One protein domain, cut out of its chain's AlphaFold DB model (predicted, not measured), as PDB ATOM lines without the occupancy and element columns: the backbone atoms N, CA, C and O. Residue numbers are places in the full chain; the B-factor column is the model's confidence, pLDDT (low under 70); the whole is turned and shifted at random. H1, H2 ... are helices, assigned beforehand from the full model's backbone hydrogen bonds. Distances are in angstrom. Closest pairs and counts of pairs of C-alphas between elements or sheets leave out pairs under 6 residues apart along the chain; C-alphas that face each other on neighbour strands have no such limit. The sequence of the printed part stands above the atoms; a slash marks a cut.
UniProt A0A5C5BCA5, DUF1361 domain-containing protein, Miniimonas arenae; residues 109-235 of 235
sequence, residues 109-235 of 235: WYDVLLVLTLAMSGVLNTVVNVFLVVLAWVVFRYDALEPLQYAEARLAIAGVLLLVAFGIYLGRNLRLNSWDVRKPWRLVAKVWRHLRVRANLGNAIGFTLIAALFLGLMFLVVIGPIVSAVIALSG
ATOM      1  N   TRP A 109      44.349 -47.678 -19.264       79.81
ATOM      2  CA  TRP A 109      42.932 -47.395 -19.039       79.81
ATOM      3  C   TRP A 109      42.498 -46.067 -19.679       79.81
ATOM      4  O   TRP A 109      41.345 -45.938 -20.086       79.81
ATOM      5  N   TYR A 110      43.411 -45.097 -19.805       83.19
ATOM      6  CA  TYR A 110      43.110 -43.792 -20.386       83.19
ATOM      7  C   TYR A 110      42.904 -43.895 -21.901       83.19
ATOM      8  O   TYR A 110      41.898 -43.405 -22.408       83.19
ATOM      9  N   ASP A 111      43.800 -44.583 -22.616       81.50
ATOM     10  CA  ASP A 111      43.696 -44.752 -24.073       81.50
ATOM     11  C   ASP A 111      42.439 -45.546 -24.460       81.50
ATOM     12  O   ASP A 111      41.732 -45.179 -25.402       81.50
ATOM     13  N   VAL A 112      42.109 -46.593 -23.695       82.81
ATOM     14  CA  VAL A 112      40.880 -47.376 -23.899       82.81
ATOM     15  C   VAL A 112      39.639 -46.499 -23.731       82.81
ATOM     16  O   VAL A 112      38.770 -46.490 -24.608       82.81
ATOM     17  N   LEU A 113      39.555 -45.732 -22.639       85.75
ATOM     18  CA  LEU A 113      38.421 -44.837 -22.405       85.75
ATOM     19  C   LEU A 113      38.356 -43.714 -23.443       85.75
ATOM     20  O   LEU A 113      37.257 -43.371 -23.876       85.75
ATOM     21  N   LEU A 114      39.493 -43.178 -23.889       86.50
ATOM     22  CA  LEU A 114      39.557 -42.152 -24.929       86.50
ATOM     23  C   LEU A 114      38.988 -42.674 -26.254       86.50
ATOM     24  O   LEU A 114      38.091 -42.051 -26.828       86.50
ATOM     25  N   VAL A 115      39.476 -43.826 -26.726       86.81
ATOM     26  CA  VAL A 115      39.021 -44.434 -27.985       86.81
ATOM     27  C   VAL A 115      37.545 -44.807 -27.903       86.81
ATOM     28  O   VAL A 115      36.792 -44.498 -28.828       86.81
ATOM     29  N   LEU A 116      37.110 -45.417 -26.796       89.88
ATOM     30  CA  LEU A 116      35.708 -45.773 -26.598       89.88
ATOM     31  C   LEU A 116      34.816 -44.529 -26.577       89.88
ATOM     32  O   LEU A 116      33.785 -44.512 -27.244       89.88
ATOM     33  N   THR A 117      35.218 -43.479 -25.861       91.56
ATOM     34  CA  THR A 117      34.458 -42.223 -25.781       91.56
ATOM     35  C   THR A 117      34.337 -41.569 -27.153       91.56
ATOM     36  O   THR A 117      33.243 -41.168 -27.549       91.56
ATOM     37  N   LEU A 118      35.433 -41.503 -27.916       91.44
ATOM     38  CA  LEU A 118      35.426 -40.943 -29.267       91.44
ATOM     39  C   LEU A 118      34.535 -41.765 -30.212       91.44
ATOM     40  O   LEU A 118      33.716 -41.201 -30.940       91.44
ATOM     41  N   ALA A 119      34.664 -43.095 -30.180       92.56
ATOM     42  CA  ALA A 119      33.868 -43.997 -31.005       92.56
ATOM     43  C   ALA A 119      32.374 -43.890 -30.670       92.56
ATOM     44  O   ALA A 119      31.550 -43.704 -31.568       92.56
ATOM     45  N   MET A 120      32.023 -43.937 -29.383       94.69
ATOM     46  CA  MET A 120      30.639 -43.821 -28.927       94.69
ATOM     47  C   MET A 120      30.051 -42.443 -29.212       94.69
ATOM     48  O   MET A 120      28.904 -42.370 -29.642       94.69
ATOM     49  N   SER A 121      30.826 -41.364 -29.070       96.38
ATOM     50  CA  SER A 121      30.405 -40.020 -29.484       96.38
ATOM     51  C   SER A 121      30.009 -39.995 -30.964       96.38
ATOM     52  O   SER A 121      28.915 -39.550 -31.312       96.38
ATOM     53  N   GLY A 122      30.835 -40.569 -31.847       94.69
ATOM     54  CA  GLY A 122      30.514 -40.688 -33.272       94.69
ATOM     55  C   GLY A 122      29.249 -41.511 -33.551       94.69
ATOM     56  O   GLY A 122      28.410 -41.103 -34.359       94.69
ATOM     57  N   VAL A 123      29.080 -42.646 -32.864       96.62
ATOM     58  CA  VAL A 123      27.898 -43.519 -33.002       96.62
ATOM     59  C   VAL A 123      26.625 -42.816 -32.536       96.62
ATOM     60  O   VAL A 123      25.635 -42.810 -33.269       96.62
ATOM     61  N   LEU A 124      26.650 -42.188 -31.358       97.31
ATOM     62  CA  LEU A 124      25.507 -41.460 -30.804       97.31
ATOM     63  C   LEU A 124      25.119 -40.284 -31.700       97.31
ATOM     64  O   LEU A 124      23.952 -40.162 -32.061       97.31
ATOM     65  N   ASN A 125      26.095 -39.486 -32.144       97.12
ATOM     66  CA  ASN A 125      25.849 -38.397 -33.086       97.12
ATOM     67  C   ASN A 125      25.210 -38.911 -34.377       97.12
ATOM     68  O   ASN A 125      24.262 -38.307 -34.872       97.12
ATOM     69  N   THR A 126      25.681 -40.037 -34.913       96.81
ATOM     70  CA  THR A 126      25.111 -40.634 -36.129       96.81
ATOM     71  C   THR A 126      23.647 -41.017 -35.927       96.81
ATOM     72  O   THR A 126      22.785 -40.598 -36.694       96.81
ATOM     73  N   VAL A 127      23.356 -41.783 -34.877       96.81
ATOM     74  CA  VAL A 127      22.006 -42.275 -34.571       96.81
ATOM     75  C   VAL A 127      21.033 -41.121 -34.303       96.81
ATOM     76  O   VAL A 127      19.923 -41.126 -34.835       96.81
ATOM     77  N   VAL A 128      21.461 -40.102 -33.549       97.06
ATOM     78  CA  VAL A 128      20.661 -38.897 -33.285       97.06
ATOM     79  C   VAL A 128      20.403 -38.114 -34.571       97.06
ATOM     80  O   VAL A 128      19.263 -37.742 -34.823       97.06
ATOM     81  N   ASN A 129      21.407 -37.906 -35.427       97.00
ATOM     82  CA  ASN A 129      21.208 -37.202 -36.700       97.00
ATOM     83  C   ASN A 129      20.208 -37.927 -37.611       97.00
ATOM     84  O   ASN A 129      19.330 -37.290 -38.190       97.00
ATOM     85  N   VAL A 130      20.303 -39.257 -37.709       96.75
ATOM     86  CA  VAL A 130      19.343 -40.057 -38.488       96.75
ATOM     87  C   VAL A 130      17.933 -39.918 -37.921       96.75
ATOM     88  O   VAL A 130      16.988 -39.720 -38.684       96.75
ATOM     89  N   PHE A 131      17.790 -39.962 -36.594       95.94
ATOM     90  CA  PHE A 131      16.503 -39.741 -35.943       95.94
ATOM     91  C   PHE A 131      15.935 -38.355 -36.257       95.94
ATOM     92  O   PHE A 131      14.785 -38.264 -36.673       95.94
ATOM     93  N   LEU A 132      16.733 -37.294 -36.118       95.94
ATOM     94  CA  LEU A 132      16.287 -35.919 -36.356       95.94
ATOM     95  C   LEU A 132      15.815 -35.699 -37.796       95.94
ATOM     96  O   LEU A 132      14.794 -35.047 -38.007       95.94
ATOM     97  N   VAL A 133      16.511 -36.267 -38.786       95.56
ATOM     98  CA  VAL A 133      16.101 -36.167 -40.197       95.56
ATOM     99  C   VAL A 133      14.764 -36.870 -40.441       95.56
ATOM    100  O   VAL A 133      13.896 -36.321 -41.117       95.56
ATOM    101  N   VAL A 134      14.571 -38.066 -39.878       94.81
ATOM    102  CA  VAL A 134      13.320 -38.825 -40.037       94.81
ATOM    103  C   VAL A 134      12.175 -38.174 -39.265       94.81
ATOM    104  O   VAL A 134      11.065 -38.100 -39.783       94.81
ATOM    105  N   LEU A 135      12.446 -37.643 -38.073       94.12
ATOM    106  CA  LEU A 135      11.494 -36.859 -37.293       94.12
ATOM    107  C   LEU A 135      11.023 -35.632 -38.073       94.12
ATOM    108  O   LEU A 135       9.820 -35.432 -38.208       94.12
ATOM    109  N   ALA A 136      11.953 -34.853 -38.628       93.88
ATOM    110  CA  ALA A 136      11.616 -33.697 -39.448       93.88
ATOM    111  C   ALA A 136      10.740 -34.107 -40.640       93.88
ATOM    112  O   ALA A 136       9.687 -33.514 -40.860       93.88
ATOM    113  N   TRP A 137      11.127 -35.157 -41.370       94.38
ATOM    114  CA  TRP A 137      10.340 -35.674 -42.491       94.38
ATOM    115  C   TRP A 137       8.915 -36.081 -42.082       94.38
ATOM    116  O   TRP A 137       7.964 -35.703 -42.766       94.38
ATOM    117  N   VAL A 138       8.752 -36.789 -40.959       93.69
ATOM    118  CA  VAL A 138       7.433 -37.196 -40.452       93.69
ATOM    119  C   VAL A 138       6.579 -35.984 -40.085       93.69
ATOM    120  O   VAL A 138       5.441 -35.891 -40.543       93.69
ATOM    121  N   VAL A 139       7.133 -35.037 -39.323       91.81
ATOM    122  CA  VAL A 139       6.416 -33.824 -38.900       91.81
ATOM    123  C   VAL A 139       5.962 -33.012 -40.113       91.81
ATOM    124  O   VAL A 139       4.796 -32.641 -40.193       91.81
ATOM    125  N   PHE A 140       6.832 -32.815 -41.111       92.62
ATOM    126  CA  PHE A 140       6.470 -32.084 -42.331       92.62
ATOM    127  C   PHE A 140       5.413 -32.789 -43.187       92.62
ATOM    128  O   PHE A 140       4.692 -32.125 -43.931       92.62
ATOM    129  N   ARG A 141       5.339 -34.123 -43.142       93.50
ATOM    130  CA  ARG A 141       4.471 -34.904 -44.033       93.50
ATOM    131  C   ARG A 141       3.101 -35.221 -43.441       93.50
ATOM    132  O   ARG A 141       2.145 -35.334 -44.215       93.50
ATOM    133  N   TYR A 142       3.034 -35.433 -42.129       88.50
ATOM    134  CA  TYR A 142       1.888 -36.057 -41.469       88.50
ATOM    135  C   TYR A 142       1.274 -35.229 -40.334       88.50
ATOM    136  O   TYR A 142       0.215 -35.619 -39.856       88.50
ATOM    137  N   ASP A 143       1.914 -34.131 -39.906       85.88
ATOM    138  CA  ASP A 143       1.465 -33.285 -38.781       85.88
ATOM    139  C   ASP A 143       1.133 -34.083 -37.495       85.88
ATOM    140  O   ASP A 143       0.270 -33.727 -36.700       85.88
ATOM    141  N   ALA A 144       1.804 -35.227 -37.312       87.88
ATOM    142  CA  ALA A 144       1.608 -36.166 -36.211       87.88
ATOM    143  C   ALA A 144       2.878 -37.003 -35.986       87.88
ATOM    144  O   ALA A 144       3.712 -37.131 -36.885       87.88
ATOM    145  N   LEU A 145       3.016 -37.609 -34.800       89.81
ATOM    146  CA  LEU A 145       4.209 -38.382 -34.411       89.81
ATOM    147  C   LEU A 145       4.042 -39.902 -34.532       89.81
ATOM    148  O   LEU A 145       5.039 -40.606 -34.689       89.81
ATOM    149  N   GLU A 146       2.807 -40.411 -34.549       90.44
ATOM    150  CA  GLU A 146       2.495 -41.832 -34.791       90.44
ATOM    151  C   GLU A 146       3.209 -42.438 -36.019       90.44
ATOM    152  O   GLU A 146       3.715 -43.564 -35.929       90.44
ATOM    153  N   PRO A 147       3.368 -41.712 -37.151       92.38
ATOM    154  CA  PRO A 147       4.044 -42.255 -38.325       92.38
ATOM    155  C   PRO A 147       5.521 -42.612 -38.120       92.38
ATOM    156  O   PRO A 147       6.066 -43.382 -38.911       92.38
ATOM    157  N   LEU A 148       6.169 -42.154 -37.039       90.56
ATOM    158  CA  LEU A 148       7.513 -42.618 -36.659       90.56
ATOM    159  C   LEU A 148       7.567 -44.132 -36.422       90.56
ATOM    160  O   LEU A 148       8.623 -44.748 -36.588       90.56
ATOM    161  N   GLN A 149       6.446 -44.748 -36.038       90.12
ATOM    162  CA  GLN A 149       6.361 -46.194 -35.851       90.12
ATOM    163  C   GLN A 149       5.959 -46.945 -37.120       90.12
ATOM    164  O   GLN A 149       6.021 -48.180 -37.115       90.12
ATOM    165  N   TYR A 150       5.580 -46.258 -38.199       92.88
ATOM    166  CA  TYR A 150       5.108 -46.906 -39.421       92.88
ATOM    167  C   TYR A 150       6.250 -47.591 -40.172       92.88
ATOM    168  O   TYR A 150       7.432 -47.273 -40.012       92.88
ATOM    169  N   ALA A 151       5.892 -48.552 -41.026       92.88
ATOM    170  CA  ALA A 151       6.860 -49.283 -41.837       92.88
ATOM    171  C   ALA A 151       7.688 -48.344 -42.729       92.88
ATOM    172  O   ALA A 151       8.885 -48.559 -42.887       92.88
ATOM    173  N   GLU A 152       7.081 -47.278 -43.252       93.44
ATOM    174  CA  GLU A 152       7.751 -46.305 -44.118       93.44
ATOM    175  C   GLU A 152       8.910 -45.590 -43.402       93.44
ATOM    176  O   GLU A 152      10.031 -45.587 -43.905       93.44
ATOM    177  N   ALA A 153       8.687 -45.087 -42.179       93.44
ATOM    178  CA  ALA A 153       9.739 -44.473 -41.369       93.44
ATOM    179  C   ALA A 153      10.854 -45.473 -41.025       93.44
ATOM    180  O   ALA A 153      12.036 -45.149 -41.131       93.44
ATOM    181  N   ARG A 154      10.501 -46.721 -40.686       94.12
ATOM    182  CA  ARG A 154      11.489 -47.780 -40.408       94.12
ATOM    183  C   ARG A 154      12.341 -48.115 -41.633       94.12
ATOM    184  O   ARG A 154      13.551 -48.290 -41.499       94.12
ATOM    185  N   LEU A 155      11.732 -48.187 -42.817       95.56
ATOM    186  CA  LEU A 155      12.435 -48.424 -44.079       95.56
ATOM    187  C   LEU A 155      13.339 -47.241 -44.447       95.56
ATOM    188  O   LEU A 155      14.475 -47.462 -44.866       95.56
ATOM    189  N   ALA A 156      12.881 -46.005 -44.230       95.38
ATOM    190  CA  ALA A 156      13.695 -44.808 -44.423       95.38
ATOM    191  C   ALA A 156      14.920 -44.809 -43.496       95.38
ATOM    192  O   ALA A 156      16.041 -44.633 -43.973       95.38
ATOM    193  N   ILE A 157      14.737 -45.097 -42.201       96.69
ATOM    194  CA  ILE A 157      15.839 -45.244 -41.233       96.69
ATOM    195  C   ILE A 157      16.826 -46.313 -41.713       96.69
ATOM    196  O   ILE A 157      18.022 -46.043 -41.805       96.69
ATOM    197  N   ALA A 158      16.345 -47.509 -42.065       96.94
ATOM    198  CA  ALA A 158      17.201 -48.598 -42.533       96.94
ATOM    199  C   ALA A 158      17.993 -48.214 -43.797       96.94
ATOM    200  O   ALA A 158      19.196 -48.474 -43.877       96.94
ATOM    201  N   GLY A 159      17.347 -47.548 -44.757       97.44
ATOM    202  CA  GLY A 159      17.988 -47.045 -45.970       97.44
ATOM    203  C   GLY A 159      19.071 -46.007 -45.673       97.44
ATOM    204  O   GLY A 159      20.191 -46.128 -46.170       97.44
ATOM    205  N   VAL A 160      18.781 -45.029 -44.811       97.44
ATOM    206  CA  VAL A 160      19.759 -44.012 -44.397       97.44
ATOM    207  C   VAL A 160      20.942 -44.658 -43.674       97.44
ATOM    208  O   VAL A 160      22.086 -44.326 -43.976       97.44
ATOM    209  N   LEU A 161      20.707 -45.619 -42.778       97.75
ATOM    210  CA  LEU A 161      21.780 -46.324 -42.072       97.75
ATOM    211  C   LEU A 161      22.679 -47.132 -43.017       97.75
ATOM    212  O   LEU A 161      23.898 -47.117 -42.845       97.75
ATOM    213  N   LEU A 162      22.114 -47.781 -44.040       97.94
ATOM    214  CA  LEU A 162      22.893 -48.451 -45.089       97.94
ATOM    215  C   LEU A 162      23.759 -47.457 -45.871       97.94
ATOM    216  O   LEU A 162      24.941 -47.715 -46.099       97.94
ATOM    217  N   LEU A 163      23.199 -46.304 -46.246       96.19
ATOM    218  CA  LEU A 163      23.936 -45.255 -46.953       96.19
ATOM    219  C   LEU A 163      25.058 -44.664 -46.095       96.19
ATOM    220  O   LEU A 163      26.170 -44.476 -46.589       96.19
ATOM    221  N   VAL A 164      24.799 -44.420 -44.810       95.88
ATOM    222  CA  VAL A 164      25.804 -43.938 -43.854       95.88
ATOM    223  C   VAL A 164      26.915 -44.970 -43.678       95.88
ATOM    224  O   VAL A 164      28.088 -44.625 -43.809       95.88
ATOM    225  N   ALA A 165      26.576 -46.240 -43.448       96.38
ATOM    226  CA  ALA A 165      27.550 -47.320 -43.306       96.38
ATOM    227  C   ALA A 165      28.434 -47.469 -44.557       96.38
ATOM    228  O   ALA A 165      29.658 -47.592 -44.454       96.38
ATOM    229  N   PHE A 166      27.832 -47.376 -45.743       95.44
ATOM    230  CA  PHE A 166      28.561 -47.369 -47.005       95.44
ATOM    231  C   PHE A 166      29.455 -46.127 -47.147       95.44
ATOM    232  O   PHE A 166      30.614 -46.235 -47.551       95.44
ATOM    233  N   GLY A 167      28.965 -44.951 -46.751       92.38
ATOM    234  CA  GLY A 167      29.744 -43.712 -46.708       92.38
ATOM    235  C   GLY A 167      30.971 -43.813 -45.798       92.38
ATOM    236  O   GLY A 167      32.062 -43.405 -46.199       92.38
ATOM    237  N   ILE A 168      30.830 -44.429 -44.618       93.12
ATOM    238  CA  ILE A 168      31.942 -44.701 -43.693       93.12
ATOM    239  C   ILE A 168      32.980 -45.617 -44.356       93.12
ATOM    240  O   ILE A 168      34.176 -45.311 -44.315       93.12
ATOM    241  N   TYR A 169      32.540 -46.703 -45.007       93.75
ATOM    242  CA  TYR A 169      33.434 -47.596 -45.755       93.75
ATOM    243  C   TYR A 169      34.222 -46.830 -46.822       93.75
ATOM    244  O   TYR A 169      35.449 -46.929 -46.895       93.75
ATOM    245  N   LEU A 170      33.532 -46.021 -47.633       90.88
ATOM    246  CA  LEU A 170      34.180 -45.233 -48.675       90.88
ATOM    247  C   LEU A 170      35.160 -44.209 -48.096       90.88
ATOM    248  O   LEU A 170      36.272 -44.083 -48.606       90.88
ATOM    249  N   GLY A 171      34.794 -43.504 -47.024       87.19
ATOM    250  CA  GLY A 171      35.670 -42.539 -46.358       87.19
ATOM    251  C   GLY A 171      36.964 -43.184 -45.857       87.19
ATOM    252  O   GLY A 171      38.054 -42.669 -46.116       87.19
ATOM    253  N   ARG A 172      36.855 -44.359 -45.225       86.88
ATOM    254  CA  ARG A 172      38.001 -45.106 -44.691       86.88
ATOM    255  C   ARG A 172      38.896 -45.683 -45.788       86.88
ATOM    256  O   ARG A 172      40.120 -45.617 -45.669       86.88
ATOM    257  N   ASN A 173      38.309 -46.237 -46.848       86.56
ATOM    258  CA  ASN A 173      39.052 -46.998 -47.854       86.56
ATOM    259  C   ASN A 173      39.506 -46.152 -49.052       86.56
ATOM    260  O   ASN A 173      40.552 -46.439 -49.628       86.56
ATOM    261  N   LEU A 174      38.755 -45.114 -49.434       83.56
ATOM    262  CA  LEU A 174      39.082 -44.255 -50.580       83.56
ATOM    263  C   LEU A 174      39.680 -42.901 -50.174       83.56
ATOM    264  O   LEU A 174      40.110 -42.168 -51.076       83.56
ATOM    265  N   ARG A 175      39.706 -42.570 -48.868       79.06
ATOM    266  CA  ARG A 175      40.179 -41.283 -48.314       79.06
ATOM    267  C   ARG A 175      39.667 -40.108 -49.145       79.06
ATOM    268  O   ARG A 175      40.430 -39.413 -49.816       79.06
ATOM    269  N   LEU A 176      38.345 -39.990 -49.210       71.44
ATOM    270  CA  LEU A 176      37.679 -38.969 -50.011       71.44
ATOM    271  C   LEU A 176      37.991 -37.586 -49.433       71.44
ATOM    272  O   LEU A 176      37.794 -37.359 -48.242       71.44
ATOM    273  N   ASN A 177      38.477 -36.672 -50.271       65.31
ATOM    274  CA  ASN A 177      38.725 -35.294 -49.858       65.31
ATOM    275  C   ASN A 177      37.493 -34.434 -50.150       65.31
ATOM    276  O   ASN A 177      36.788 -34.664 -51.132       65.31
ATOM    277  N   SER A 178      37.280 -33.366 -49.378       56.22
ATOM    278  CA  SER A 178      36.165 -32.423 -49.591       56.22
ATOM    279  C   SER A 178      36.174 -31.792 -50.996       56.22
ATOM    280  O   SER A 178      35.138 -31.395 -51.524       56.22
ATOM    281  N   TRP A 179      37.344 -31.746 -51.641       64.44
ATOM    282  CA  TRP A 179      37.525 -31.286 -53.019       64.44
ATOM    283  C   TRP A 179      36.982 -32.254 -54.080       64.44
ATOM    284  O   TRP A 179      36.623 -31.808 -55.170       64.44
ATOM    285  N   ASP A 180      36.862 -33.550 -53.772       67.00
ATOM    286  CA  ASP A 180      36.310 -34.555 -54.693       67.00
ATOM    287  C   ASP A 180      34.801 -34.343 -54.915       67.00
ATOM    288  O   ASP A 180      34.284 -34.628 -55.997       67.00
ATOM    289  N   VAL A 181      34.104 -33.746 -53.938       67.31
ATOM    290  CA  VAL A 181      32.674 -33.395 -54.032       67.31
ATOM    291  C   VAL A 181      32.421 -32.341 -55.116       67.31
ATOM    292  O   VAL A 181      31.383 -32.361 -55.770       67.31
ATOM    293  N   ARG A 182      33.402 -31.469 -55.401       77.31
ATOM    294  CA  ARG A 182      33.300 -30.455 -56.470       77.31
ATOM    295  C   ARG A 182      33.349 -31.053 -57.879       77.31
ATOM    296  O   ARG A 182      33.079 -30.348 -58.847       77.31
ATOM    297  N   LYS A 183      33.715 -32.333 -58.023       80.50
ATOM    298  CA  LYS A 183      33.747 -33.054 -59.304       80.50
ATOM    299  C   LYS A 183      33.046 -34.411 -59.154       80.50
ATOM    300  O   LYS A 183      33.724 -35.443 -59.171       80.50
ATOM    301  N   PRO A 184      31.701 -34.439 -59.069       79.88
ATOM    302  CA  PRO A 184      30.933 -35.643 -58.736       79.88
ATOM    303  C   PRO A 184      31.208 -36.812 -59.690       79.88
ATOM    304  O   PRO A 184      31.316 -37.954 -59.255       79.88
ATOM    305  N   TRP A 185      31.448 -36.541 -60.976       83.19
ATOM    306  CA  TRP A 185      31.823 -37.581 -61.937       83.19
ATOM    307  C   TRP A 185      33.136 -38.299 -61.580       83.19
ATOM    308  O   TRP A 185      33.240 -39.520 -61.701       83.19
ATOM    309  N   ARG A 186      34.146 -37.564 -61.095       80.38
ATOM    310  CA  ARG A 186      35.429 -38.156 -60.679       80.38
ATOM    311  C   ARG A 186      35.270 -38.985 -59.408       80.38
ATOM    312  O   ARG A 186      35.896 -40.039 -59.306       80.38
ATOM    313  N   LEU A 187      34.412 -38.544 -58.488       83.00
ATOM    314  CA  LEU A 187      34.054 -39.297 -57.288       83.00
ATOM    315  C   LEU A 187      33.401 -40.635 -57.660       83.00
ATOM    316  O   LEU A 187      33.885 -41.688 -57.243       83.00
ATOM    317  N   VAL A 188      32.371 -40.605 -58.512       86.50
ATOM    318  CA  VAL A 188      31.671 -41.811 -58.982       86.50
ATOM    319  C   VAL A 188      32.634 -42.751 -59.704       86.50
ATOM    320  O   VAL A 188      32.670 -43.940 -59.397       86.50
ATOM    321  N   ALA A 189      33.483 -42.236 -60.594       86.50
ATOM    322  CA  ALA A 189      34.474 -43.052 -61.293       86.50
ATOM    323  C   ALA A 189      35.496 -43.701 -60.337       86.50
ATOM    324  O   ALA A 189      35.922 -44.837 -60.570       86.50
ATOM    325  N   LYS A 190      35.892 -43.006 -59.262       86.81
ATOM    326  CA  LYS A 190      36.801 -43.526 -58.226       86.81
ATOM    327  C   LYS A 190      36.131 -44.644 -57.422       86.81
ATOM    328  O   LYS A 190      36.725 -45.710 -57.268       86.81
ATOM    329  N   VAL A 191      34.887 -44.434 -56.986       89.62
ATOM    330  CA  VAL A 191      34.072 -45.446 -56.288       89.62
ATOM    331  C   VAL A 191      33.857 -46.670 -57.174       89.62
ATOM    332  O   VAL A 191      34.141 -47.790 -56.759       89.62
ATOM    333  N   TRP A 192      33.443 -46.468 -58.423       90.75
ATOM    334  CA  TRP A 192      33.202 -47.549 -59.375       90.75
ATOM    335  C   TRP A 192      34.451 -48.395 -59.631       90.75
ATOM    336  O   TRP A 192      34.395 -49.624 -59.613       90.75
ATOM    337  N   ARG A 193      35.605 -47.749 -59.828       91.44
ATOM    338  CA  ARG A 193      36.880 -48.448 -60.027       91.44
ATOM    339  C   ARG A 193      37.275 -49.273 -58.807       91.44
ATOM    340  O   ARG A 193      37.751 -50.390 -58.978       91.44
ATOM    341  N   HIS A 194      37.051 -48.743 -57.604       90.94
ATOM    342  CA  HIS A 194      37.294 -49.465 -56.356       90.94
ATOM    343  C   HIS A 194      36.400 -50.702 -56.237       90.94
ATOM    344  O   HIS A 194      36.903 -51.789 -55.967       90.94
ATOM    345  N   LEU A 195      35.098 -50.548 -56.495       92.44
ATOM    346  CA  LEU A 195      34.099 -51.614 -56.367       92.44
ATOM    347  C   LEU A 195      34.146 -52.656 -57.488       92.44
ATOM    348  O   LEU A 195      33.668 -53.768 -57.304       92.44
ATOM    349  N   ARG A 196      34.743 -52.350 -58.645       93.38
ATOM    350  CA  ARG A 196      34.950 -53.347 -59.709       93.38
ATOM    351  C   ARG A 196      35.867 -54.496 -59.286       93.38
ATOM    352  O   ARG A 196      35.779 -55.587 -59.844       93.38
ATOM    353  N   VAL A 197      36.744 -54.269 -58.313       93.81
ATOM    354  CA  VAL A 197      37.588 -55.323 -57.748       93.81
ATOM    355  C   VAL A 197      36.731 -56.187 -56.819       93.81
ATOM    356  O   VAL A 197      36.261 -55.706 -55.790       93.81
ATOM    357  N   ARG A 198      36.548 -57.478 -57.146       90.94
ATOM    358  CA  ARG A 198      35.669 -58.401 -56.388       90.94
ATOM    359  C   ARG A 198      35.956 -58.425 -54.885       90.94
ATOM    360  O   ARG A 198      35.021 -58.407 -54.093       90.94
ATOM    361  N   ALA A 199      37.231 -58.421 -54.494       90.81
ATOM    362  CA  ALA A 199      37.624 -58.396 -53.085       90.81
ATOM    363  C   ALA A 199      37.140 -57.120 -52.369       90.81
ATOM    364  O   ALA A 199      36.609 -57.181 -51.263       90.81
ATOM    365  N   ASN A 200      37.260 -55.965 -53.027       92.75
ATOM    366  CA  ASN A 200      36.797 -54.692 -52.482       92.75
ATOM    367  C   ASN A 200      35.275 -54.633 -52.404       92.75
ATOM    368  O   ASN A 200      34.752 -54.139 -51.413       92.75
ATOM    369  N   LEU A 201      34.568 -55.162 -53.407       92.94
ATOM    370  CA  LEU A 201      33.110 -55.255 -53.383       92.94
ATOM    371  C   LEU A 201      32.618 -56.116 -52.215       92.94
ATOM    372  O   LEU A 201      31.742 -55.684 -51.473       92.94
ATOM    373  N   GLY A 202      33.216 -57.297 -52.021       92.19
ATOM    374  CA  GLY A 202      32.893 -58.175 -50.894       92.19
ATOM    375  C   GLY A 202      33.114 -57.483 -49.548       92.19
ATOM    376  O   GLY A 202      32.225 -57.490 -48.699       92.19
ATOM    377  N   ASN A 203      34.247 -56.792 -49.389       92.31
ATOM    378  CA  ASN A 203      34.541 -56.007 -48.187       92.31
ATOM    379  C   ASN A 203      33.569 -54.833 -47.996       92.31
ATOM    380  O   ASN A 203      33.161 -54.566 -46.869       92.31
ATOM    381  N   ALA A 204      33.192 -54.142 -49.075       94.44
ATOM    382  CA  ALA A 204      32.241 -53.036 -49.030       94.44
ATOM    383  C   ALA A 204      30.867 -53.512 -48.559       94.44
ATOM    384  O   ALA A 204      30.298 -52.920 -47.644       94.44
ATOM    385  N   ILE A 205      30.360 -54.603 -49.140       95.69
ATOM    386  CA  ILE A 205      29.069 -55.195 -48.771       95.69
ATOM    387  C   ILE A 205      29.116 -55.692 -47.324       95.69
ATOM    388  O   ILE A 205      28.267 -55.306 -46.524       95.69
ATOM    389  N   GLY A 206      30.129 -56.489 -46.969       94.94
ATOM    390  CA  GLY A 206      30.275 -57.040 -45.622       94.94
ATOM    391  C   GLY A 206      30.347 -55.951 -44.552       94.94
ATOM    392  O   GLY A 206      29.586 -55.990 -43.588       94.94
ATOM    393  N   PHE A 207      31.193 -54.934 -44.756       95.75
ATOM    394  CA  PHE A 207      31.279 -53.798 -43.841       95.75
ATOM    395  C   PHE A 207      29.952 -53.042 -43.759       95.75
ATOM    396  O   PHE A 207      29.486 -52.767 -42.661       95.75
ATOM    397  N   THR A 208      29.338 -52.721 -44.902       97.31
ATOM    398  CA  THR A 208      28.104 -51.923 -44.945       97.31
ATOM    399  C   THR A 208      26.972 -52.619 -44.199       97.31
ATOM    400  O   THR A 208      26.316 -51.986 -43.380       97.31
ATOM    401  N   LEU A 209      26.770 -53.918 -44.427       97.62
ATOM    402  CA  LEU A 209      25.704 -54.677 -43.770       97.62
ATOM    403  C   LEU A 209      25.941 -54.810 -42.263       97.62
ATOM    404  O   LEU A 209      25.024 -54.567 -41.481       97.62
ATOM    405  N   ILE A 210      27.166 -55.144 -41.844       97.25
ATOM    406  CA  ILE A 210      27.501 -55.295 -40.419       97.25
ATOM    407  C   ILE A 210      27.414 -53.945 -39.698       97.25
ATOM    408  O   ILE A 210      26.826 -53.866 -38.621       97.25
ATOM    409  N   ALA A 211      27.961 -52.879 -40.285       97.19
ATOM    410  CA  ALA A 211      27.935 -51.547 -39.690       97.19
ATOM    411  C   ALA A 211      26.516 -50.961 -39.659       97.19
ATOM    412  O   ALA A 211      26.137 -50.365 -38.653       97.19
ATOM    413  N   ALA A 212      25.705 -51.164 -40.701       97.88
ATOM    414  CA  ALA A 212      24.304 -50.744 -40.698       97.88
ATOM    415  C   ALA A 212      23.485 -51.512 -39.652       97.88
ATOM    416  O   ALA A 212      22.691 -50.898 -38.942       97.88
ATOM    417  N   LEU A 213      23.711 -52.823 -39.501       98.06
ATOM    418  CA  LEU A 213      23.083 -53.621 -38.445       98.06
ATOM    419  C   LEU A 213      23.500 -53.130 -37.054       98.06
ATOM    420  O   LEU A 213      22.642 -52.910 -36.206       98.06
ATOM    421  N   PHE A 214      24.796 -52.898 -36.834       98.25
ATOM    422  CA  PHE A 214      25.314 -52.331 -35.589       98.25
ATOM    423  C   PHE A 214      24.662 -50.978 -35.261       98.25
ATOM    424  O   PHE A 214      24.129 -50.800 -34.165       98.25
ATOM    425  N   LEU A 215      24.637 -50.040 -36.215       97.94
ATOM    426  CA  LEU A 215      24.009 -48.729 -36.028       97.94
ATOM    427  C   LEU A 215      22.492 -48.837 -35.824       97.94
ATOM    428  O   LEU A 215      21.937 -48.092 -35.022       97.94
ATOM    429  N   GLY A 216      21.822 -49.771 -36.500       97.50
ATOM    430  CA  GLY A 216      20.393 -50.032 -36.326       97.50
ATOM    431  C   GLY A 216      20.064 -50.564 -34.932       97.50
ATOM    432  O   GLY A 216      19.120 -50.096 -34.301       97.50
ATOM    433  N   LEU A 217      20.878 -51.480 -34.402       97.69
ATOM    434  CA  LEU A 217      20.747 -51.956 -33.024       97.69
ATOM    435  C   LEU A 217      20.986 -50.820 -32.022       97.69
ATOM    436  O   LEU A 217      20.200 -50.659 -31.089       97.69
ATOM    437  N   MET A 218      21.999 -49.977 -32.250       97.25
ATOM    438  CA  MET A 218      22.233 -48.772 -31.444       97.25
ATOM    439  C   MET A 218      21.049 -47.800 -31.500       97.25
ATOM    440  O   MET A 218      20.649 -47.257 -30.471       97.25
ATOM    441  N   PHE A 219      20.442 -47.623 -32.674       96.69
ATOM    442  CA  PHE A 219      19.236 -46.820 -32.843       96.69
ATOM    443  C   PHE A 219      18.071 -47.372 -32.015       96.69
ATOM    444  O   PHE A 219      17.401 -46.613 -31.319       96.69
ATOM    445  N   LEU A 220      17.850 -48.690 -32.018       95.62
ATOM    446  CA  LEU A 220      16.804 -49.315 -31.203       95.62
ATOM    447  C   LEU A 220      17.036 -49.132 -29.699       95.62
ATOM    448  O   LEU A 220      16.083 -48.848 -28.974       95.62
ATOM    449  N   VAL A 221      18.285 -49.265 -29.237       95.88
ATOM    450  CA  VAL A 221      18.641 -49.091 -27.820       95.88
ATOM    451  C   VAL A 221      18.434 -47.648 -27.363       95.88
ATOM    452  O   VAL A 221      17.852 -47.434 -26.302       95.88
ATOM    453  N   VAL A 222      18.895 -46.673 -28.153       95.38
ATOM    454  CA  VAL A 222      18.950 -45.259 -27.752       95.38
ATOM    455  C   VAL A 222      17.664 -44.506 -28.100       95.38
ATOM    456  O   VAL A 222      17.111 -43.812 -27.254       95.38
ATOM    457  N   ILE A 223      17.174 -44.634 -29.335       95.19
ATOM    458  CA  ILE A 223      16.066 -43.826 -29.875       95.19
ATOM    459  C   ILE A 223      14.720 -44.539 -29.750       95.19
ATOM    460  O   ILE A 223      13.701 -43.891 -29.525       95.19
ATOM    461  N   GLY A 224      14.697 -45.870 -29.849       93.94
ATOM    462  CA  GLY A 224      13.484 -46.679 -29.698       93.94
ATOM    463  C   GLY A 224      12.605 -46.319 -28.485       93.94
ATOM    464  O   GLY A 224      11.407 -46.066 -28.677       93.94
ATOM    465  N   PRO A 225      13.150 -46.250 -27.251       93.56
ATOM    466  CA  PRO A 225      12.365 -45.858 -26.081       93.56
ATOM    467  C   PRO A 225      11.918 -44.392 -26.136       93.56
ATOM    468  O   PRO A 225      10.808 -44.097 -25.707       93.56
ATOM    469  N   ILE A 226      12.722 -43.490 -26.713       92.25
ATOM    470  CA  ILE A 226      12.381 -42.065 -26.868       92.25
ATOM    471  C   ILE A 226      11.170 -41.906 -27.788       92.25
ATOM    472  O   ILE A 226      10.200 -41.260 -27.409       92.25
ATOM    473  N   VAL A 227      11.184 -42.543 -28.963       92.12
ATOM    474  CA  VAL A 227      10.054 -42.517 -29.910       92.12
ATOM    475  C   VAL A 227       8.790 -43.060 -29.255       92.12
ATOM    476  O   VAL A 227       7.726 -42.458 -29.356       92.12
ATOM    477  N   SER A 228       8.915 -44.182 -28.546       91.38
ATOM    478  CA  SER A 228       7.780 -44.812 -27.872       91.38
ATOM    479  C   SER A 228       7.219 -43.926 -26.752       91.38
ATOM    480  O   SER A 228       6.005 -43.853 -26.590       91.38
ATOM    481  N   ALA A 229       8.088 -43.251 -25.994       90.12
ATOM    482  CA  ALA A 229       7.698 -42.352 -24.912       90.12
ATOM    483  C   ALA A 229       7.032 -41.078 -25.437       90.12
ATOM    484  O   ALA A 229       5.983 -40.694 -24.936       90.12
ATOM    485  N   VAL A 230       7.605 -40.452 -26.466       88.38
ATOM    486  CA  VAL A 230       7.047 -39.238 -27.074       88.38
ATOM    487  C   VAL A 230       5.657 -39.505 -27.645       88.38
ATOM    488  O   VAL A 230       4.749 -38.718 -27.402       88.38
ATOM    489  N   ILE A 231       5.467 -40.633 -28.335       89.31
ATOM    490  CA  ILE A 231       4.157 -41.012 -28.878       89.31
ATOM    491  C   ILE A 231       3.140 -41.236 -27.757       89.31
ATOM    492  O   ILE A 231       2.053 -40.669 -27.800       89.31
ATOM    493  N   ALA A 232       3.521 -41.985 -26.716       88.62
ATOM    494  CA  ALA A 232       2.656 -42.250 -25.568       88.62
ATOM    495  C   ALA A 232       2.267 -40.990 -24.772       88.62
ATOM    496  O   ALA A 232       1.283 -41.027 -24.047       88.62
ATOM    497  N   LEU A 233       3.044 -39.908 -24.875       86.75
ATOM    498  CA  LEU A 233       2.741 -38.609 -24.263       86.75
ATOM    499  C   LEU A 233       1.941 -37.678 -25.188       86.75
ATOM    500  O   LEU A 233       1.433 -36.663 -24.718       86.75
ATOM    501  N   SER A 234       1.887 -37.973 -26.490       79.44
ATOM    502  CA  SER A 234       1.206 -37.148 -27.500       79.44
ATOM    503  C   SER A 234      -0.224 -37.593 -27.823       79.44
ATOM    504  O   SER A 234      -0.934 -36.847 -28.496       79.44
ATOM    505  N   GLY A 235      -0.619 -38.791 -27.380       66.06
ATOM    506  CA  GLY A 235      -1.991 -39.306 -27.443       66.06
ATOM    507  C   GLY A 235      -2.692 -39.181 -26.101       66.06
ATOM    508  O   GLY A 235      -3.918 -38.940 -26.119       66.06
TER     509      GLY A 235
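What this domain is: This is residues 109 to 235 of the 235 residues of the protein "DUF1361 domain-containing protein" of Miniimonas arenae (UniProt A0A5C5BCA5). Long helices H3 and H5 cross steeply as the core; the longest helix, H1, crosses both, and its residues 109 to 122 stick out as an arm. H4 lies across one end of this pair, with H2 and H6 at the other. The printed part has 127 residues, six named helices and no named strand: all helix, loose, radius of gyration of the C-alphas 17.5 A, spans 52 by 43 by 27 A.

How they stand to each other: H1, residues 109 to 142, touches H3, residues 151 to 174, with residues 130 to 138 alone, opposite ways at a steep tilt of 42 degrees; the closest C-alphas, Val 134 and Ala 153, are 6.8 A apart. H3, with residues 158 to 169 alone, touches H5, residues 198 to 222, opposite ways at a steep tilt of 49 degrees; the closest C-alphas, Ala 165 and Thr 208, are 4.9 A apart. In these three every O i to N i+4 pair is within hydrogen-bond range, as in H4, residues 184 to 195, and H6, residues 224 to 234; H2, residues 146 to 149, is too short.

Where its parts are: H1 spans 48.1 A from C-alpha 109 at (42.932, -47.395, -19.039), H3 33.8 A, H5 35.7 A; H6 ends at C-alpha 234 (1.206, -37.148, -27.500).

The domain as a whole: The printed part has no cut and no long link; pLDDT is under 70 at residues 177 to 181 and 235.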